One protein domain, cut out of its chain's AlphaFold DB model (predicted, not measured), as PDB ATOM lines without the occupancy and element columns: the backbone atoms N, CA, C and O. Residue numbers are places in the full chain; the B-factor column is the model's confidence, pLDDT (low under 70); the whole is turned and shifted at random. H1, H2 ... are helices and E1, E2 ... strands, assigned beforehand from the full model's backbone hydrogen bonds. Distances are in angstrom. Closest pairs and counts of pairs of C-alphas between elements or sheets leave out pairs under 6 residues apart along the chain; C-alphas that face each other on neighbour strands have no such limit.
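This is residues 394 to 463 of the 546 residues of an uncharacterized protein of Kwoniella heveanensis CBS 569 (UniProt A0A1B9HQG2). This model has little regular structure: a small strand hairpin, E1 and E2, with H1 following directly at its end, lies near the middle, and two long loops make much of the rest, residues 412 to 426 leading out to H2 and residues 435 to 454 leading back to H3. Named elements, in the order E1, E2, H1, H2, H3, hold 22 of 70 printed residues; the class is mixed. It is only just compact, close to loose, with radius of gyration of the C-alphas 12.8 A, spanning 41 by 27 by 19 A.

Look first at E1, residues 396 to 398, and E2, residues 405 to 407, an antiparallel hairpin at 145 degrees; N 397 and O 406, 2.9 A apart, are within hydrogen-bond range. A tight link joins E2 to H1, residues 408 to 411; the closest C-alphas of E1 and H1, Thr 396 and Trp 408, are 5.6 A apart. H2, residues 427 to 434, is only just apart from H1, closest 8.5 A. H3, residues 455 to 458, is apart from H2, H1, E1 and E2. Every O i to N i+4 pair in H2 is within hydrogen-bond range; H1 and H3 are too short for one.

Find C-alpha 396 at (162.629, 211.991, 119.589), where E1 begins, 6.8 A long; E2 runs 6.9 A, H1 5.3 A, H2 10.5 A and H3 5.2 A, to C-alpha 458 at (160.730, 196.269, 124.591).

The farthest C-alphas, Gly 436 and Glu 463, are 41.3 A apart. The printed part has no cut; links H1 to H2 and H2 to H3 are long. Residues 394, 439 to 440 and 460 to 463 have pLDDT under 70.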
ATOM      1  N   LEU A 394     169.238 209.784 121.211       61.16
ATOM      2  CA  LEU A 394     167.844 209.645 121.583       61.16
ATOM      3  C   LEU A 394     167.048 210.887 121.185       61.16
ATOM      4  O   LEU A 394     166.222 211.388 121.954       61.16
ATOM      5  N   GLN A 395     167.306 211.411 119.989       82.25
ATOM      6  CA  GLN A 395     166.411 212.400 119.416       82.25
ATOM      7  C   GLN A 395     165.045 211.746 119.201       82.25
ATOM      8  O   GLN A 395     164.919 210.652 118.640       82.25
ATOM      9  N   THR A 396     164.022 212.387 119.748       88.88
ATOM     10  CA  THR A 396     162.629 211.991 119.589       88.88
ATOM     11  C   THR A 396     161.935 213.054 118.773       88.88
ATOM     12  O   THR A 396     162.063 214.232 119.095       88.88
ATOM     13  N   MET A 397     161.148 212.636 117.797       91.94
ATOM     14  CA  MET A 397     160.233 213.508 117.075       91.94
ATOM     15  C   MET A 397     158.791 213.129 117.393       91.94
ATOM     16  O   MET A 397     158.514 212.024 117.876       91.94
ATOM     17  N   LYS A 398     157.877 214.054 117.127       94.06
ATOM     18  CA  LYS A 398     156.456 213.922 117.428       94.06
ATOM     19  C   LYS A 398     155.687 213.709 116.125       94.06
ATOM     20  O   LYS A 398     155.963 214.372 115.140       94.06
ATOM     21  N   CYS A 399     154.763 212.754 116.115       94.19
ATOM     22  CA  CYS A 399     153.825 212.554 115.012       94.19
ATOM     23  C   CYS A 399     152.741 213.630 115.055       94.19
ATOM     24  O   CYS A 399     152.028 213.704 116.057       94.19
ATOM     25  N   ASP A 400     152.552 214.366 113.963       94.00
ATOM     26  CA  ASP A 400     151.576 215.465 113.888       94.00
ATOM     27  C   ASP A 400     150.115 214.987 113.925       94.00
ATOM     28  O   ASP A 400     149.211 215.738 114.276       94.00
ATOM     29  N   ALA A 401     149.869 213.706 113.624       92.94
ATOM     30  CA  ALA A 401     148.519 213.141 113.589       92.94
ATOM     31  C   ALA A 401     148.044 212.523 114.919       92.94
ATOM     32  O   ALA A 401     146.849 212.525 115.203       92.94
ATOM     33  N   CYS A 402     148.941 211.932 115.718       92.31
ATOM     34  CA  CYS A 402     148.562 211.213 116.954       92.31
ATOM     35  C   CYS A 402     149.313 211.662 118.208       92.31
ATOM     36  O   CYS A 402     149.207 211.001 119.246       92.31
ATOM     37  N   ASP A 403     150.136 212.708 118.085       93.00
ATOM     38  CA  ASP A 403     151.041 213.223 119.117       93.00
ATOM     39  C   ASP A 403     152.043 212.192 119.670       93.00
ATOM     40  O   ASP A 403     152.705 212.387 120.695       93.00
ATOM     41  N   GLY A 404     152.173 211.063 118.976       93.31
ATOM     42  CA  GLY A 404     153.042 209.967 119.347       93.31
ATOM     43  C   GLY A 404     154.512 210.328 119.187       93.31
ATOM     44  O   GLY A 404     154.920 210.781 118.123       93.31
ATOM     45  N   HIS A 405     155.323 210.076 120.213       93.50
ATOM     46  CA  HIS A 405     156.767 210.270 120.122       93.50
ATOM     47  C   HIS A 405     157.420 209.046 119.487       93.50
ATOM     48  O   HIS A 405     157.092 207.910 119.827       93.50
ATOM     49  N   VAL A 406     158.371 209.248 118.586       93.50
ATOM     50  CA  VAL A 406     159.180 208.183 117.990       93.50
ATOM     51  C   VAL A 406     160.649 208.574 118.087       93.50
ATOM     52  O   VAL A 406     160.985 209.751 117.991       93.50
ATOM     53  N   HIS A 407     161.538 207.604 118.295       93.44
ATOM     54  CA  HIS A 407     162.969 207.873 118.153       93.44
ATOM     55  C   HIS A 407     163.313 208.100 116.686       93.44
ATOM     56  O   HIS A 407     162.767 207.408 115.828       93.44
ATOM     57  N   TRP A 408     164.266 208.985 116.426       92.06
ATOM     58  CA  TRP A 408     164.758 209.328 115.095       92.06
ATOM     59  C   TRP A 408     165.057 208.089 114.233       92.06
ATOM     60  O   TRP A 408     164.413 207.847 113.213       92.06
ATOM     61  N   ALA A 409     165.897 207.185 114.748       89.88
ATOM     62  CA  ALA A 409     166.212 205.916 114.091       89.88
ATOM     63  C   ALA A 409     164.991 204.984 113.932       89.88
ATOM     64  O   ALA A 409     164.879 204.246 112.959       89.88
ATOM     65  N   CYS A 410     164.028 205.018 114.864       92.50
ATOM     66  CA  CYS A 410     162.793 204.225 114.754       92.50
ATOM     67  C   CYS A 410     161.835 204.764 113.680       92.50
ATOM     68  O   CYS A 410     160.952 204.027 113.230       92.50
ATOM     69  N   ALA A 411     161.973 206.031 113.295       92.75
ATOM     70  CA  ALA A 411     161.249 206.614 112.177       92.75
ATOM     71  C   ALA A 411     161.907 206.298 110.821       92.75
ATOM     72  O   ALA A 411     161.239 206.416 109.799       92.75
ATOM     73  N   GLY A 412     163.152 205.803 110.825       91.44
ATOM     74  CA  GLY A 412     163.914 205.473 109.619       91.44
ATOM     75  C   GLY A 412     164.630 206.672 109.001       91.44
ATOM     76  O   GLY A 412     164.930 206.628 107.815       91.44
ATOM     77  N   PHE A 413     164.863 207.730 109.781       89.62
ATOM     78  CA  PHE A 413     165.610 208.899 109.333       89.62
ATOM     79  C   PHE A 413     167.115 208.691 109.454       89.62
ATOM     80  O   PHE A 413     167.590 208.050 110.398       89.62
ATOM     81  N   GLU A 414     167.847 209.254 108.498       86.25
ATOM     82  CA  GLU A 414     169.305 209.354 108.539       86.25
ATOM     83  C   GLU A 414     169.728 210.409 109.570       86.25
ATOM     84  O   GLU A 414     168.961 211.314 109.896       86.25
ATOM     85  N   GLU A 415     170.936 210.285 110.115       83.06
ATOM     86  CA  GLU A 415     171.432 211.145 111.200       83.06
ATOM     87  C   GLU A 415     171.520 212.627 110.809       83.06
ATOM     88  O   GLU A 415     171.272 213.503 111.633       83.06
ATOM     89  N   GLU A 416     171.810 212.904 109.538       84.44
ATOM     90  CA  GLU A 416     171.979 214.260 109.005       84.44
ATOM     91  C   GLU A 416     170.686 214.857 108.434       84.44
ATOM     92  O   GLU A 416     170.671 216.008 107.995       84.44
ATOM     93  N   GLN A 417     169.591 214.091 108.398       85.56
ATOM     94  CA  GLN A 417     168.352 214.559 107.790       85.56
ATOM     95  C   GLN A 417     167.716 215.655 108.658       85.56
ATOM     96  O   GLN A 417     167.512 215.469 109.850       85.56
ATOM     97  N   ASP A 418     167.364 216.800 108.076       86.62
ATOM     98  CA  ASP A 418     166.618 217.833 108.799       86.62
ATOM     99  C   ASP A 418     165.107 217.643 108.593       86.62
ATOM    100  O   ASP A 418     164.626 217.565 107.462       86.62
ATOM    101  N   MET A 419     164.363 217.543 109.696       89.00
ATOM    102  CA  MET A 419     162.905 217.367 109.717       89.00
ATOM    103  C   MET A 419     162.200 218.419 110.589       89.00
ATOM    104  O   MET A 419     161.031 218.229 110.916       89.00
ATOM    105  N   HIS A 420     162.869 219.507 110.997       85.44
ATOM    106  CA  HIS A 420     162.259 220.495 111.903       85.44
ATOM    107  C   HIS A 420     161.038 221.206 111.296       85.44
ATOM    108  O   HIS A 420     160.081 221.476 112.017       85.44
ATOM    109  N   ASP A 421     161.046 221.442 109.979       86.75
ATOM    110  CA  ASP A 421     159.999 222.192 109.267       86.75
ATOM    111  C   ASP A 421     159.062 221.306 108.422       86.75
ATOM    112  O   ASP A 421     158.229 221.807 107.662       86.75
ATOM    113  N   VAL A 422     159.202 219.981 108.508       91.50
ATOM    114  CA  VAL A 422     158.442 219.034 107.684       91.50
ATOM    115  C   VAL A 422     157.407 218.321 108.542       91.50
ATOM    116  O   VAL A 422     157.762 217.641 109.501       91.50
ATOM    117  N   GLU A 423     156.132 218.425 108.155       93.75
ATOM    118  CA  GLU A 423     155.056 217.653 108.783       93.75
ATOM    119  C   GLU A 423     155.363 216.155 108.657       93.75
ATOM    120  O   GLU A 423     155.550 215.617 107.558       93.75
ATOM    121  N   TRP A 424     155.413 215.470 109.794       94.88
ATOM    122  CA  TRP A 424     155.702 214.053 109.867       94.88
ATOM    123  C   TRP A 424     154.549 213.273 110.489       94.88
ATOM    124  O   TRP A 424     154.173 213.424 111.654       94.88
ATOM    125  N   ILE A 425     154.040 212.324 109.706       94.69
ATOM    126  CA  ILE A 425     152.977 211.412 110.110       94.69
ATOM    127  C   ILE A 425     153.569 210.010 110.242       94.69
ATOM    128  O   ILE A 425     154.132 209.459 109.296       94.69
ATOM    129  N   CYS A 426     153.415 209.399 111.417       94.25
ATOM    130  CA  CYS A 426     153.927 208.056 111.657       94.25
ATOM    131  C   CYS A 426     153.251 207.012 110.745       94.25
ATOM    132  O   CYS A 426     152.075 207.174 110.403       94.25
ATOM    133  N   PRO A 427     153.935 205.902 110.402       93.19
ATOM    134  CA  PRO A 427     153.385 204.877 109.510       93.19
ATOM    135  C   PRO A 427     152.008 204.349 109.937       93.19
ATOM    136  O   PRO A 427     151.126 204.174 109.100       93.19
ATOM    137  N   ASP A 428     151.785 204.180 111.244       91.69
ATOM    138  CA  ASP A 428     150.496 203.732 111.784       91.69
ATOM    139  C   ASP A 428     149.371 204.748 111.509       91.69
ATOM    140  O   ASP A 428     148.234 204.364 111.240       91.69
ATOM    141  N   CYS A 429     149.673 206.050 111.561       93.44
ATOM    142  CA  CYS A 429     148.709 207.103 111.237       93.44
ATOM    143  C   CYS A 429     148.465 207.222 109.735       93.44
ATOM    144  O   CYS A 429     147.325 207.448 109.333       93.44
ATOM    145  N   VAL A 430     149.494 207.018 108.906       93.88
ATOM    146  CA  VAL A 430     149.335 206.954 107.444       93.88
ATOM    147  C   VAL A 430     148.379 205.821 107.065       93.88
ATOM    148  O   VAL A 430     147.439 206.038 106.303       93.88
ATOM    149  N   GLU A 431     148.562 204.632 107.643       92.88
ATOM    150  CA  GLU A 431     147.717 203.474 107.345       92.88
ATOM    151  C   GLU A 431     146.281 203.657 107.863       92.88
ATOM    152  O   GLU A 431     145.319 203.348 107.163       92.88
ATOM    153  N   ARG A 432     146.092 204.262 109.041       92.00
ATOM    154  CA  ARG A 432     144.744 204.599 109.534       92.00
ATOM    155  C   ARG A 432     144.032 205.628 108.672       92.00
ATOM    156  O   ARG A 432     142.842 205.469 108.402       92.00
ATOM    157  N   LYS A 433     144.757 206.650 108.210       93.81
ATOM    158  CA  LYS A 433     144.229 207.642 107.267       93.81
ATOM    159  C   LYS A 433     143.799 206.963 105.968       93.81
ATOM    160  O   LYS A 433     142.721 207.250 105.460       93.81
ATOM    161  N   ARG A 434     144.583 205.997 105.477       94.56
ATOM    162  CA  ARG A 434     144.231 205.175 104.310       94.56
ATOM    163  C   ARG A 434     142.969 204.332 104.530       94.56
ATOM    164  O   ARG A 434     142.196 204.152 103.597       94.56
ATOM    165  N   GLN A 435     142.749 203.847 105.748       96.00
ATOM    166  CA  GLN A 435     141.560 203.076 106.130       96.00
ATOM    167  C   GLN A 435     140.319 203.947 106.404       96.00
ATOM    168  O   GLN A 435     139.263 203.409 106.727       96.00
ATOM    169  N   GLY A 436     140.420 205.278 106.293       95.25
ATOM    170  CA  GLY A 436     139.313 206.196 106.585       95.25
ATOM    171  C   GLY A 436     138.971 206.295 108.076       95.25
ATOM    172  O   GLY A 436     137.877 206.725 108.437       95.25
ATOM    173  N   ILE A 437     139.885 205.891 108.963       93.00
ATOM    174  CA  ILE A 437     139.695 205.975 110.413       93.00
ATOM    175  C   ILE A 437     140.198 207.347 110.869       93.00
ATOM    176  O   ILE A 437     141.350 207.506 111.269       93.00
ATOM    177  N   GLU A 438     139.333 208.356 110.774       79.31
ATOM    178  CA  GLU A 438     139.720 209.760 110.980       79.31
ATOM    179  C   GLU A 438     139.765 210.218 112.448       79.31
ATOM    180  O   GLU A 438     140.269 211.304 112.725       79.31
ATOM    181  N   LYS A 439     139.253 209.448 113.423       69.88
ATOM    182  CA  LYS A 439     139.003 209.998 114.773       69.88
ATOM    183  C   LYS A 439     139.828 209.395 115.910       69.88
ATOM    184  O   LYS A 439     139.663 208.239 116.289       69.88
ATOM    185  N   GLY A 440     140.600 210.283 116.547       64.56
ATOM    186  CA  GLY A 440     140.665 210.399 118.009       64.56
ATOM    187  C   GLY A 440     141.666 209.515 118.739       64.56
ATOM    188  O   GLY A 440     141.538 209.327 119.948       64.56
ATOM    189  N   PHE A 441     142.660 208.956 118.051       75.44
ATOM    190  CA  PHE A 441     143.660 208.158 118.744       75.44
ATOM    191  C   PHE A 441     144.821 209.011 119.238       75.44
ATOM    192  O   PHE A 441     145.839 209.169 118.569       75.44
ATOM    193  N   THR A 442     144.673 209.509 120.457       78.69
ATOM    194  CA  THR A 442     145.779 210.075 121.224       78.69
ATOM    195  C   THR A 442     146.547 208.938 121.896       78.69
ATOM    196  O   THR A 442     145.977 208.176 122.689       78.69
ATOM    197  N   TRP A 443     147.845 208.808 121.621       77.81
ATOM    198  CA  TRP A 443     148.689 207.899 122.397       77.81
ATOM    199  C   TRP A 443     148.825 208.432 123.834       77.81
ATOM    200  O   TRP A 443     149.495 209.429 124.062       77.81
ATOM    201  N   ARG A 444     148.253 207.740 124.835       71.00
ATOM    202  CA  ARG A 444     148.296 208.168 126.260       71.00
ATOM    203  C   ARG A 444     149.692 208.187 126.902       71.00
ATOM    204  O   ARG A 444     149.826 208.582 128.053       71.00
ATOM    205  N   ASN A 445     150.727 207.718 126.207       73.38
ATOM    206  CA  ASN A 445     152.074 207.584 126.761       73.38
ATOM    207  C   ASN A 445     153.043 208.533 126.055       73.38
ATOM    208  O   ASN A 445     153.843 208.099 125.230       73.38
ATOM    209  N   GLU A 446     153.008 209.806 126.439       73.62
ATOM    210  CA  GLU A 446     153.832 210.887 125.869       73.62
ATOM    211  C   GLU A 446     155.346 210.605 125.909       73.62
ATOM    212  O   GLU A 446     156.107 211.156 125.129       73.62
ATOM    213  N   LYS A 447     155.811 209.729 126.809       81.06
ATOM    214  CA  LYS A 447     157.250 209.532 127.072       81.06
ATOM    215  C   LYS A 447     157.879 208.314 126.397       81.06
ATOM    216  O   LYS A 447     159.057 208.054 126.622       81.06
ATOM    217  N   LYS A 448     157.119 207.506 125.650       89.38
ATOM    218  CA  LYS A 448     157.632 206.259 125.057       89.38
ATOM    219  C   LYS A 448     157.480 206.271 123.547       89.38
ATOM    220  O   LYS A 448     156.465 206.723 123.033       89.38
ATOM    221  N   CYS A 449     158.459 205.674 122.868       92.25
ATOM    222  CA  CYS A 449     158.389 205.452 121.432       92.25
ATOM    223  C   CYS A 449     157.116 204.674 121.057       92.25
ATOM    224  O   CYS A 449     156.846 203.600 121.608       92.25
ATOM    225  N   ILE A 450     156.346 205.199 120.104       92.44
ATOM    226  CA  ILE A 450     155.095 204.594 119.638       92.44
ATOM    227  C   ILE A 450     155.297 203.286 118.884       92.44
ATOM    228  O   ILE A 450     154.400 202.445 118.902       92.44
ATOM    229  N   ARG A 451     156.480 203.048 118.297       90.38
ATOM    230  CA  ARG A 451     156.755 201.766 117.641       90.38
ATOM    231  C   ARG A 451     156.779 200.636 118.677       90.38
ATOM    232  O   ARG A 451     157.572 200.703 119.622       90.38
ATOM    233  N   PRO A 452     155.969 199.575 118.507       87.31
ATOM    234  CA  PRO A 452     155.966 198.432 119.421       87.31
ATOM    235  C   PRO A 452     157.311 197.696 119.425       87.31
ATOM    236  O   PRO A 452     157.724 197.193 120.463       87.31
ATOM    237  N   THR A 453     158.021 197.712 118.295       86.88
ATOM    238  CA  THR A 453     159.329 197.075 118.104       86.88
ATOM    239  C   THR A 453     160.514 197.929 118.558       86.88
ATOM    240  O   THR A 453     161.661 197.540 118.363       86.88
ATOM    241  N   CYS A 454     160.283 199.101 119.156       88.94
ATOM    242  CA  CYS A 454     161.381 199.930 119.635       88.94
ATOM    243  C   CYS A 454     162.149 199.213 120.758       88.94
ATOM    244  O   CYS A 454     161.557 198.876 121.783       88.94
ATOM    245  N   VAL A 455     163.469 199.058 120.608       84.62
ATOM    246  CA  VAL A 455     164.345 198.391 121.594       84.62
ATOM    247  C   VAL A 455     164.172 198.951 123.012       84.62
ATOM    248  O   VAL A 455     164.090 198.206 123.987       84.62
ATOM    249  N   GLN A 456     163.979 200.266 123.130       81.94
ATOM    250  CA  GLN A 456     163.751 200.915 124.421       81.94
ATOM    251  C   GLN A 456     162.364 200.648 125.004       81.94
ATOM    252  O   GLN A 456     162.189 200.642 126.223       81.94
ATOM    253  N   ARG A 457     161.360 200.413 124.151       83.12
ATOM    254  CA  ARG A 457     160.013 200.029 124.587       83.12
ATOM    255  C   ARG A 457     159.972 198.572 125.024       83.12
ATOM    256  O   ARG A 457     159.315 198.269 126.019       83.12
ATOM    257  N   LEU A 458     160.682 197.700 124.311       81.31
ATOM    258  CA  LEU A 458     160.730 196.269 124.591       81.31
ATOM    259  C   LEU A 458     161.417 195.945 125.923       81.31
ATOM    260  O   LEU A 458     161.301 194.817 126.393       81.31
ATOM    261  N   LYS A 459     162.118 196.912 126.544       73.44
ATOM    262  CA  LYS A 459     162.978 196.700 127.725       73.44
ATOM    263  C   LYS A 459     163.921 195.504 127.550       73.44
ATOM    264  O   LYS A 459     164.400 194.949 128.539       73.44
ATOM    265  N   GLN A 460     164.169 195.093 126.306       67.25
ATOM    266  CA  GLN A 460     165.131 194.055 126.015       67.25
ATOM    267  C   GLN A 460     166.475 194.646 126.395       67.25
ATOM    268  O   GLN A 460     166.893 195.681 125.875       67.25
ATOM    269  N   LYS A 461     167.090 194.028 127.398       58.03
ATOM    270  CA  LYS A 461     168.464 194.318 127.758       58.03
ATOM    271  C   LYS A 461     169.268 194.073 126.485       58.03
ATOM    272  O   LYS A 461     169.259 192.956 125.982       58.03
ATOM    273  N   ILE A 462     169.873 195.122 125.937       65.75
ATOM    274  CA  ILE A 462     170.832 194.968 124.847       65.75
ATOM    275  C   ILE A 462     171.979 194.168 125.463       65.75
ATOM    276  O   ILE A 462     172.691 194.668 126.336       65.75
ATOM    277  N   GLU A 463     172.053 192.884 125.129       64.94
ATOM    278  CA  GLU A 463     173.152 192.026 125.544       64.94
ATOM    279  C   GLU A 463     174.365 192.454 124.727       64.94
ATOM    280  O   GLU A 463     174.450 192.147 123.543       64.94
TER     281      GLU A 463